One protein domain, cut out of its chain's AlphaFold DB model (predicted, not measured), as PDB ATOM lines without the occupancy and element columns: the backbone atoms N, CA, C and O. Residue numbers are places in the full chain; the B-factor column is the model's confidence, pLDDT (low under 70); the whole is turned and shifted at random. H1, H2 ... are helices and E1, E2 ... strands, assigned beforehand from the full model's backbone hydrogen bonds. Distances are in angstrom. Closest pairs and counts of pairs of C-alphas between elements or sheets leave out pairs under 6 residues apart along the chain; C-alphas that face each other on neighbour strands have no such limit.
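Overview. This is residues 6 to 87 of the 88 residues of an uncharacterized protein of Kingdonia uniflora (UniProt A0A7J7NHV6). What shape? It has little regular structure: helix H1 and, far off, a small antiparallel sheet, E2 - E1 - E3, are strung on long loops. What parts? In order, H1, E1, E2 and E3, mixed in class, hold 31 of 82 printed residues. The extended rod spans 65 by 27 by 19 A, radius of gyration of the C-alphas 20.2 A.

Arrangement. Which strands pair? E1, residues 41 to 46, and E2, residues 50 to 55, form a hairpin, N 42 and O 55 within hydrogen-bond range at 2.8 A. E3, residues 83 to 86, is antiparallel to E1, N 43 and O 84 at 3.0 A. The helix? H1, residues 6 to 20, is not on the sheet; every O i to N i+4 pair is within range.

Along the chain. H1's start? C-alpha 6 is at (88.522, 122.503, 155.530); H1 measures 21.0 A. E3's end? C-alpha 86 is at (103.177, 105.140, 139.505).

Size, cuts and confidence. Any cut? The printed part has none; links H1 to E1 and E2 to E3 are long. Low confidence? Residues 23 to 31 and 87 are under 70.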
ATOM      1  N   LEU A   6      88.410 123.517 154.482       90.50
ATOM      2  CA  LEU A   6      88.522 122.503 155.530       90.50
ATOM      3  C   LEU A   6      87.140 122.097 156.040       90.50
ATOM      4  O   LEU A   6      86.890 120.905 156.194       90.50
ATOM      5  N   GLU A   7      86.225 123.054 156.207       90.38
ATOM      6  CA  GLU A   7      84.827 122.772 156.575       90.38
ATOM      7  C   GLU A   7      84.160 121.837 155.552       90.38
ATOM      8  O   GLU A   7      83.507 120.862 155.920       90.38
ATOM      9  N   VAL A   8      84.389 122.067 154.252       87.88
ATOM     10  CA  VAL A   8      83.852 121.208 153.179       87.88
ATOM     11  C   VAL A   8      84.406 119.778 153.257       87.88
ATOM     12  O   VAL A   8      83.660 118.813 153.062       87.88
ATOM     13  N   VAL A   9      85.701 119.621 153.555       89.06
ATOM     14  CA  VAL A   9      86.335 118.300 153.715       89.06
ATOM     15  C   VAL A   9      85.756 117.561 154.920       89.06
ATOM     16  O   VAL A   9      85.406 116.387 154.795       89.06
ATOM     17  N   VAL A  10      85.605 118.240 156.061       88.44
ATOM     18  CA  VAL A  10      85.068 117.637 157.292       88.44
ATOM     19  C   VAL A  10      83.627 117.165 157.093       88.44
ATOM     20  O   VAL A  10      83.343 115.999 157.365       88.44
ATOM     21  N   CYS A  11      82.746 118.004 156.534       86.12
ATOM     22  CA  CYS A  11      81.355 117.617 156.265       86.12
ATOM     23  C   CYS A  11      81.244 116.399 155.333       86.12
ATOM     24  O   CYS A  11      80.387 115.543 155.535       86.12
ATOM     25  N   SER A  12      82.108 116.306 154.317       82.19
ATOM     26  CA  SER A  12      82.086 115.184 153.367       82.19
ATOM     27  C   SER A  12      82.492 113.866 154.037       82.19
ATOM     28  O   SER A  12      81.858 112.838 153.812       82.19
ATOM     29  N   VAL A  13      83.512 113.902 154.901       85.56
ATOM     30  CA  VAL A  13      83.977 112.726 155.657       85.56
ATOM     31  C   VAL A  13      82.933 112.259 156.669       85.56
ATOM     32  O   VAL A  13      82.715 111.058 156.809       85.56
ATOM     33  N   GLU A  14      82.269 113.186 157.362       87.38
ATOM     34  CA  GLU A  14      81.201 112.858 158.314       87.38
ATOM     35  C   GLU A  14      80.018 112.164 157.622       87.38
ATOM     36  O   GLU A  14      79.508 111.150 158.111       87.38
ATOM     37  N   LEU A  15      79.628 112.663 156.444       84.44
ATOM     38  CA  LEU A  15      78.580 112.062 155.626       84.44
ATOM     39  C   LEU A  15      78.965 110.650 155.161       84.44
ATOM     40  O   LEU A  15      78.196 109.711 155.364       84.44
ATOM     41  N   GLU A  16      80.162 110.473 154.591       84.25
ATOM     42  CA  GLU A  16      80.635 109.149 154.155       84.25
ATOM     43  C   GLU A  16      80.768 108.164 155.324       84.25
ATOM     44  O   GLU A  16      80.397 106.997 155.191       84.25
ATOM     45  N   GLY A  17      81.238 108.621 156.488       83.06
ATOM     46  CA  GLY A  17      81.325 107.804 157.700       83.06
ATOM     47  C   GLY A  17      79.954 107.356 158.210       83.06
ATOM     48  O   GLY A  17      79.792 106.208 158.624       83.06
ATOM     49  N   THR A  18      78.947 108.228 158.122       82.94
ATOM     50  CA  THR A  18      77.556 107.912 158.485       82.94
ATOM     51  C   THR A  18      76.967 106.842 157.562       82.94
ATOM     52  O   THR A  18      76.387 105.866 158.045       82.94
ATOM     53  N   VAL A  19      77.186 106.970 156.246       81.12
ATOM     54  CA  VAL A  19      76.784 105.963 155.244       81.12
ATOM     55  C   VAL A  19      77.504 104.633 155.487       81.12
ATOM     56  O   VAL A  19      76.866 103.580 155.523       81.12
ATOM     57  N   ALA A  20      78.818 104.661 155.730       78.50
ATOM     58  CA  ALA A  20      79.614 103.465 156.011       78.50
ATOM     59  C   ALA A  20      79.215 102.768 157.327       78.50
ATOM     60  O   ALA A  20      79.328 101.546 157.430       78.50
ATOM     61  N   SER A  21      78.711 103.514 158.318       82.31
ATOM     62  CA  SER A  21      78.190 102.968 159.581       82.31
ATOM     63  C   SER A  21      76.844 102.245 159.426       82.31
ATOM     64  O   SER A  21      76.341 101.683 160.402       82.31
ATOM     65  N   GLY A  22      76.239 102.253 158.233       71.44
ATOM     66  CA  GLY A  22      74.965 101.584 157.964       71.44
ATOM     67  C   GLY A  22      73.747 102.317 158.527       71.44
ATOM     68  O   GLY A  22      72.667 101.726 158.604       71.44
ATOM     69  N   VAL A  23      73.895 103.592 158.914       69.19
ATOM     70  CA  VAL A  23      72.762 104.445 159.295       69.19
ATOM     71  C   VAL A  23      71.946 104.702 158.034       69.19
ATOM     72  O   VAL A  23      72.284 105.535 157.201       69.19
ATOM     73  N   SER A  24      70.890 103.911 157.871       62.00
ATOM     74  CA  SER A  24      69.945 104.059 156.772       62.00
ATOM     75  C   SER A  24      68.903 105.094 157.167       62.00
ATOM     76  O   SER A  24      68.335 105.020 158.258       62.00
ATOM     77  N   ASP A  25      68.661 106.055 156.283       61.00
ATOM     78  CA  ASP A  25      67.629 107.069 156.457       61.00
ATOM     79  C   ASP A  25      66.279 106.391 156.782       61.00
ATOM     80  O   ASP A  25      65.798 105.587 155.975       61.00
ATOM     81  N   PRO A  26      65.625 106.681 157.925       57.69
ATOM     82  CA  PRO A  26      64.340 106.067 158.280       57.69
ATOM     83  C   PRO A  26      63.217 106.437 157.293       57.69
ATOM     84  O   PRO A  26      62.156 105.816 157.307       57.69
ATOM     85  N   LEU A  27      63.454 107.439 156.436       61.44
ATOM     86  CA  LEU A  27      62.546 107.927 155.400       61.44
ATOM     87  C   LEU A  27      62.851 107.364 153.992       61.44
ATOM     88  O   LEU A  27      62.149 107.694 153.037       61.44
ATOM     89  N   GLY A  28      63.894 106.533 153.837       58.41
ATOM     90  CA  GLY A  28      64.237 105.849 152.579       58.41
ATOM     91  C   GLY A  28      64.636 106.761 151.411       58.41
ATOM     92  O   GLY A  28      64.575 106.334 150.263       58.41
ATOM     93  N   SER A  29      64.989 108.023 151.677       58.62
ATOM     94  CA  SER A  29      65.174 109.061 150.644       58.62
ATOM     95  C   SER A  29      66.631 109.295 150.231       58.62
ATOM     96  O   SER A  29      66.883 110.079 149.318       58.62
ATOM     97  N   LEU A  30      67.589 108.663 150.913       63.78
ATOM     98  CA  LEU A  30      69.014 108.886 150.696       63.78
ATOM     99  C   LEU A  30      69.584 107.808 149.762       63.78
ATOM    100  O   LEU A  30      70.042 106.762 150.213       63.78
ATOM    101  N   ASP A  31      69.538 108.065 148.454       64.75
ATOM    102  CA  ASP A  31      70.212 107.244 147.437       64.75
ATOM    103  C   ASP A  31      71.612 107.821 147.168       64.75
ATOM    104  O   ASP A  31      71.834 108.598 146.237       64.75
ATOM    105  N   LEU A  32      72.545 107.530 148.079       72.56
ATOM    106  CA  LEU A  32      73.934 107.988 148.015       72.56
ATOM    107  C   LEU A  32      74.832 106.854 147.508       72.56
ATOM    108  O   LEU A  32      74.990 105.832 148.174       72.56
ATOM    109  N   LEU A  33      75.448 107.055 146.340       75.56
ATOM    110  CA  LEU A  33      76.433 106.141 145.766       75.56
ATOM    111  C   LEU A  33      77.797 106.831 145.665       75.56
ATOM    112  O   LEU A  33      78.009 107.672 144.790       75.56
ATOM    113  N   THR A  34      78.745 106.435 146.516       79.75
ATOM    114  CA  THR A  34      80.155 106.814 146.352       79.75
ATOM    115  C   THR A  34      80.843 105.835 145.403       79.75
ATOM    116  O   THR A  34      80.841 104.625 145.631       79.75
ATOM    117  N   ILE A  35      81.507 106.357 144.367       84.00
ATOM    118  CA  ILE A  35      82.419 105.587 143.513       84.00
ATOM    119  C   ILE A  35      83.842 106.079 143.756       84.00
ATOM    120  O   ILE A  35      84.167 107.233 143.477       84.00
ATOM    121  N   GLN A  36      84.707 105.191 144.241       88.56
ATOM    122  CA  GLN A  36      86.132 105.473 144.402       88.56
ATOM    123  C   GLN A  36      86.923 104.961 143.198       88.56
ATOM    124  O   GLN A  36      86.542 103.971 142.574       88.56
ATOM    125  N   ALA A  37      88.041 105.613 142.872       93.31
ATOM    126  CA  ALA A  37      88.934 105.191 141.794       93.31
ATOM    127  C   ALA A  37      90.413 105.353 142.176       93.31
ATOM    128  O   ALA A  37      90.771 106.242 142.948       93.31
ATOM    129  N   THR A  38      91.284 104.509 141.619       92.62
ATOM    130  CA  THR A  38      92.725 104.524 141.912       92.62
ATOM    131  C   THR A  38      93.420 105.784 141.368       92.62
ATOM    132  O   THR A  38      93.236 106.141 140.197       92.62
ATOM    133  N   PRO A  39      94.262 106.470 142.164       92.00
ATOM    134  CA  PRO A  39      94.927 107.701 141.730       92.00
ATOM    135  C   PRO A  39      96.090 107.452 140.755       92.00
ATOM    136  O   PRO A  39      96.302 108.252 139.832       92.00
ATOM    137  N   GLN A  40      96.817 106.344 140.926       93.94
ATOM    138  CA  GLN A  40      97.932 105.883 140.091       93.94
ATOM    139  C   GLN A  40      97.782 104.393 139.766       93.94
ATOM    140  O   GLN A  40      96.908 103.713 140.306       93.94
ATOM    141  N   SER A  41      98.611 103.893 138.847       93.88
ATOM    142  CA  SER A  41      98.655 102.462 138.561       93.88
ATOM    143  C   SER A  41      99.487 101.740 139.620       93.88
ATOM    144  O   SER A  41     100.548 102.228 140.004       93.88
ATOM    145  N   LEU A  42      99.039 100.561 140.035       94.81
ATOM    146  CA  LEU A  42      99.787  99.637 140.883       94.81
ATOM    147  C   LEU A  42     100.283  98.481 140.025       94.81
ATOM    148  O   LEU A  42      99.530  97.921 139.223       94.81
ATOM    149  N   GLY A  43     101.542  98.109 140.181       94.56
ATOM    150  CA  GLY A  43     102.164  97.072 139.369       94.56
ATOM    151  C   GLY A  43     103.408  96.504 140.021       94.56
ATOM    152  O   GLY A  43     103.744  96.865 141.148       94.56
ATOM    153  N   ILE A  44     104.078  95.614 139.302       93.00
ATOM    154  CA  ILE A  44     105.341  95.022 139.743       93.00
ATOM    155  C   ILE A  44     106.470  95.365 138.781       93.00
ATOM    156  O   ILE A  44     106.232  95.648 137.607       93.00
ATOM    157  N   GLU A  45     107.701  95.299 139.269       89.69
ATOM    158  CA  GLU A  45     108.893  95.337 138.425       89.69
ATOM    159  C   GLU A  45     109.221  93.930 137.911       89.69
ATOM    160  O   GLU A  45     109.454  93.000 138.685       89.69
ATOM    161  N   ALA A  46     109.204  93.772 136.589       85.62
ATOM    162  CA  ALA A  46     109.582  92.563 135.873       85.62
ATOM    163  C   ALA A  46     110.870  92.803 135.073       85.62
ATOM    164  O   ALA A  46     111.143  93.919 134.633       85.62
ATOM    165  N   ASP A  47     111.655  91.744 134.866       79.75
ATOM    166  CA  ASP A  47     112.884  91.766 134.059       79.75
ATOM    167  C   ASP A  47     113.824  92.942 134.390       79.75
ATOM    168  O   ASP A  47     114.241  93.725 133.539       79.75
ATOM    169  N   GLY A  48     114.104  93.104 135.683       74.12
ATOM    170  CA  GLY A  48     115.129  94.003 136.197       74.12
ATOM    171  C   GLY A  48     114.815  95.494 136.162       74.12
ATOM    172  O   GLY A  48     115.411  96.161 136.987       74.12
ATOM    173  N   HIS A  49     113.941  95.999 135.272       74.50
ATOM    174  CA  HIS A  49     113.584  97.432 135.160       74.50
ATOM    175  C   HIS A  49     112.241  97.725 134.447       74.50
ATOM    176  O   HIS A  49     111.953  98.879 134.117       74.50
ATOM    177  N   THR A  50     111.419  96.718 134.138       86.88
ATOM    178  CA  THR A  50     110.160  96.927 133.402       86.88
ATOM    179  C   THR A  50     108.975  96.950 134.357       86.88
ATOM    180  O   THR A  50     108.584  95.917 134.895       86.88
ATOM    181  N   PHE A  51     108.344  98.111 134.534       91.12
ATOM    182  CA  PHE A  51     107.095  98.206 135.287       91.12
ATOM    183  C   PHE A  51     105.926  97.592 134.508       91.12
ATOM    184  O   PHE A  51     105.581  98.034 133.408       91.12
ATOM    185  N   VAL A  52     105.281  96.591 135.107       92.12
ATOM    186  CA  VAL A  52     104.084  95.935 134.578       92.12
ATOM    187  C   VAL A  52     102.881  96.343 135.435       92.12
ATOM    188  O   VAL A  52     102.744  95.857 136.563       92.12
ATOM    189  N   PRO A  53     101.990  97.227 134.941       92.69
ATOM    190  CA  PRO A  53     100.810  97.651 135.687       92.69
ATOM    191  C   PRO A  53      99.795  96.506 135.800       92.69
ATOM    192  O   PRO A  53      99.320  95.981 134.793       92.69
ATOM    193  N   ILE A  54      99.420  96.159 137.032       94.44
ATOM    194  CA  ILE A  54      98.393  95.154 137.341       94.44
ATOM    195  C   ILE A  54      97.039  95.843 137.540       94.44
ATOM    196  O   ILE A  54      96.054  95.472 136.907       94.44
ATOM    197  N   ILE A  55      96.984  96.882 138.375       95.12
ATOM    198  CA  ILE A  55      95.796  97.723 138.563       95.12
ATOM    199  C   ILE A  55      96.075  99.059 137.871       95.12
ATOM    200  O   ILE A  55      96.941  99.802 138.330       95.12
ATOM    201  N   PRO A  56      95.394  99.393 136.764       93.00
ATOM    202  CA  PRO A  56      95.612 100.662 136.087       93.00
ATOM    203  C   PRO A  56      95.081 101.840 136.912       93.00
ATOM    204  O   PRO A  56      94.169 101.704 137.730       93.00
ATOM    205  N   ARG A  57      95.633 103.026 136.650       93.50
ATOM    206  CA  ARG A  57      95.099 104.303 137.131       93.50
ATOM    207  C   ARG A  57      93.624 104.462 136.751       93.50
ATOM    208  O   ARG A  57      93.200 104.010 135.688       93.50
ATOM    209  N   THR A  58      92.871 105.184 137.578       91.94
ATOM    210  CA  THR A  58      91.437 105.477 137.411       91.94
ATOM    211  C   THR A  58      90.543 104.236 137.378       91.94
ATOM    212  O   THR A  58      89.401 104.307 136.934       91.94
ATOM    213  N   MET A  59      91.034 103.095 137.865       92.81
ATOM    214  CA  MET A  59      90.218 101.897 138.024       92.81
ATOM    215  C   MET A  59      89.299 102.061 139.234       92.81
ATOM    216  O   MET A  59      89.761 102.457 140.302       92.81
ATOM    217  N   THR A  60      88.014 101.745 139.079       93.69
ATOM    218  CA  THR A  60      87.035 101.809 140.171       93.69
ATOM    219  C   THR A  60      87.365 100.804 141.273       93.69
ATOM    220  O   THR A  60      87.674  99.648 140.982       93.69
ATOM    221  N   MET A  61      87.280 101.235 142.529       88.94
ATOM    222  CA  MET A  61      87.485 100.416 143.724       88.94
ATOM    223  C   MET A  61      86.136 100.059 144.365       88.94
ATOM    224  O   MET A  61      85.244 100.908 144.376       88.94
ATOM    225  N   PRO A  62      85.973  98.838 144.907       90.38
ATOM    226  CA  PRO A  62      86.981  97.783 145.075       90.38
ATOM    227  C   PRO A  62      87.277  97.010 143.776       90.38
ATOM    228  O   PRO A  62      86.372  96.725 142.997       90.38
ATOM    229  N   ALA A  63      88.537  96.610 143.561       88.31
ATOM    230  CA  ALA A  63      88.883  95.696 142.470       88.31
ATOM    231  C   ALA A  63      89.950  94.673 142.861       88.31
ATOM    232  O   ALA A  63      90.842  94.941 143.662       88.31
ATOM    233  N   LYS A  64      89.870  93.504 142.221       92.81
ATOM    234  CA  LYS A  64      90.856  92.427 142.293       92.81
ATOM    235  C   LYS A  64      91.325  92.105 140.878       92.81
ATOM    236  O   LYS A  64      90.501  91.915 139.982       92.81
ATOM    237  N   LYS A  65      92.638  92.039 140.673       92.06
ATOM    238  CA  LYS A  65      93.250  91.670 139.394       92.06
ATOM    239  C   LYS A  65      94.349  90.645 139.636       92.06
ATOM    240  O   LYS A  65      95.052  90.718 140.637       92.06
ATOM    241  N   GLU A  66      94.466  89.695 138.721       92.50
ATOM    242  CA  GLU A  66      95.428  88.601 138.788       92.50
ATOM    243  C   GLU A  66      96.198  88.549 137.465       92.50
ATOM    244  O   GLU A  66      95.621  88.776 136.398       92.50
ATOM    245  N   MET A  67      97.501  88.283 137.537       89.75
ATOM    246  CA  MET A  67      98.380  88.132 136.379       89.75
ATOM    247  C   MET A  67      99.445  87.082 136.692       89.75
ATOM    248  O   MET A  67      99.961  87.027 137.807       89.75
ATOM    249  N   TRP A  68      99.745  86.233 135.711       90.81
ATOM    250  CA  TRP A  68     100.679  85.120 135.857       90.81
ATOM    251  C   TRP A  68     102.083  85.556 135.448       90.81
ATOM    252  O   TRP A  68     102.267  86.104 134.362       90.81
ATOM    253  N   PHE A  69     103.065  85.280 136.304       87.38
ATOM    254  CA  PHE A  69     104.473  85.578 136.060       87.38
ATOM    255  C   PHE A  69     105.309  84.304 136.130       87.38
ATOM    256  O   PHE A  69     104.965  83.360 136.842       87.38
ATOM    257  N   THR A  70     106.412  84.292 135.387       86.50
ATOM    258  CA  THR A  70     107.409  83.221 135.412       86.50
ATOM    259  C   THR A  70     108.812  83.807 135.491       86.50
ATOM    260  O   THR A  70     109.036  84.975 135.168       86.50
ATOM    261  N   THR A  71     109.760  82.993 135.932       85.50
ATOM    262  CA  THR A  71     111.167  83.366 136.050       85.50
ATOM    263  C   THR A  71     111.875  83.279 134.704       85.50
ATOM    264  O   THR A  71     111.671  82.332 133.949       85.50
ATOM    265  N   THR A  72     112.761  84.231 134.421       81.44
ATOM    266  CA  THR A  72     113.535  84.277 133.168       81.44
ATOM    267  C   THR A  72     114.815  83.436 133.195       81.44
ATOM    268  O   THR A  72     115.498  83.335 132.180       81.44
ATOM    269  N   ARG A  73     115.161  82.822 134.336       79.44
ATOM    270  CA  ARG A  73     116.368  81.998 134.522       79.44
ATOM    271  C   ARG A  73     115.975  80.583 134.923       79.44
ATOM    272  O   ARG A  73     115.019  80.419 135.679       79.44
ATOM    273  N   ASP A  74     116.728  79.590 134.458       81.81
ATOM    274  CA  ASP A  74     116.536  78.193 134.843       81.81
ATOM    275  C   ASP A  74     116.942  77.955 136.303       81.81
ATOM    276  O   ASP A  74     117.988  78.415 136.763       81.81
ATOM    277  N   ASN A  75     116.108  77.198 137.020       80.56
ATOM    278  CA  ASN A  75     116.333  76.761 138.399       80.56
ATOM    279  C   ASN A  75     116.638  77.890 139.423       80.56
ATOM    280  O   ASN A  75     117.593  77.773 140.201       80.56
ATOM    281  N   PRO A  76     115.843  78.980 139.459       80.75
ATOM    282  CA  PRO A  76     116.068  80.072 140.396       80.75
ATOM    283  C   PRO A  76     115.718  79.627 141.820       80.75
ATOM    284  O   PRO A  76     114.682  79.010 142.057       80.75
ATOM    285  N   THR A  77     116.590  79.934 142.778       84.50
ATOM    286  CA  THR A  77     116.395  79.576 144.195       84.50
ATOM    287  C   THR A  77     115.411  80.512 144.904       84.50
ATOM    288  O   THR A  77     114.770  80.105 145.869       84.50
ATOM    289  N   GLU A  78     115.256  81.743 144.416       85.06
ATOM    290  CA  GLU A  78     114.382  82.766 144.991       85.06
ATOM    291  C   GLU A  78     113.839  83.717 143.914       85.06
ATOM    292  O   GLU A  78     114.443  83.888 142.852       85.06
ATOM    293  N   VAL A  79     112.688  84.336 144.197       83.62
ATOM    294  CA  VAL A  79     112.067  85.366 143.355       83.62
ATOM    295  C   VAL A  79     111.708  86.555 144.238       83.62
ATOM    296  O   VAL A  79     110.965  86.407 145.207       83.62
ATOM    297  N   LEU A  80     112.215  87.737 143.889       85.25
ATOM    298  CA  LEU A  80     111.843  88.993 144.530       85.25
ATOM    299  C   LEU A  80     110.703  89.643 143.740       85.25
ATOM    300  O   LEU A  80     110.859  89.932 142.556       85.25
ATOM    301  N   ILE A  81     109.571  89.888 144.400       89.12
ATOM    302  CA  ILE A  81     108.451  90.641 143.829       89.12
ATOM    303  C   ILE A  81     108.456  92.025 144.465       89.12
ATOM    304  O   ILE A  81     108.164  92.162 145.653       89.12
ATOM    305  N   VAL A  82     108.776  93.047 143.675       90.12
ATOM    306  CA  VAL A  82     108.724  94.442 144.123       90.12
ATOM    307  C   VAL A  82     107.473  95.094 143.555       90.12
ATOM    308  O   VAL A  82     107.239  95.045 142.347       90.12
ATOM    309  N   VAL A  83     106.656  95.672 144.436       92.25
ATOM    310  CA  VAL A  83     105.409  96.359 144.082       92.25
ATOM    311  C   VAL A  83     105.662  97.860 144.047       92.25
ATOM    312  O   VAL A  83     106.227  98.412 144.990       92.25
ATOM    313  N   TYR A  84     105.202  98.521 142.987       92.69
ATOM    314  CA  TYR A  84     105.328  99.963 142.797       92.69
ATOM    315  C   TYR A  84     103.979 100.618 142.497       92.69
ATOM    316  O   TYR A  84     103.082 100.009 141.905       92.69
ATOM    317  N   GLU A  85     103.875 101.891 142.871       93.44
ATOM    318  CA  GLU A  85     102.785 102.787 142.498       93.44
ATOM    319  C   GLU A  85     103.328 103.905 141.601       93.44
ATOM    320  O   GLU A  85     104.249 104.627 141.981       93.44
ATOM    321  N   GLY A  86     102.750 104.078 140.411       88.81
ATOM    322  CA  GLY A  86     103.177 105.140 139.505       88.81
ATOM    323  C   GLY A  86     102.842 104.895 138.040       88.81
ATOM    324  O   GLY A  86     101.876 104.218 137.690       88.81
ATOM    325  N   LYS A  87     103.630 105.521 137.162       69.25
ATOM    326  CA  LYS A  87     103.474 105.445 135.696       69.25
ATOM    327  C   LYS A  87     104.666 104.791 134.995       69.25
ATOM    328  O   LYS A  87     104.593 104.602 133.781       69.25
TER     329      LYS A  87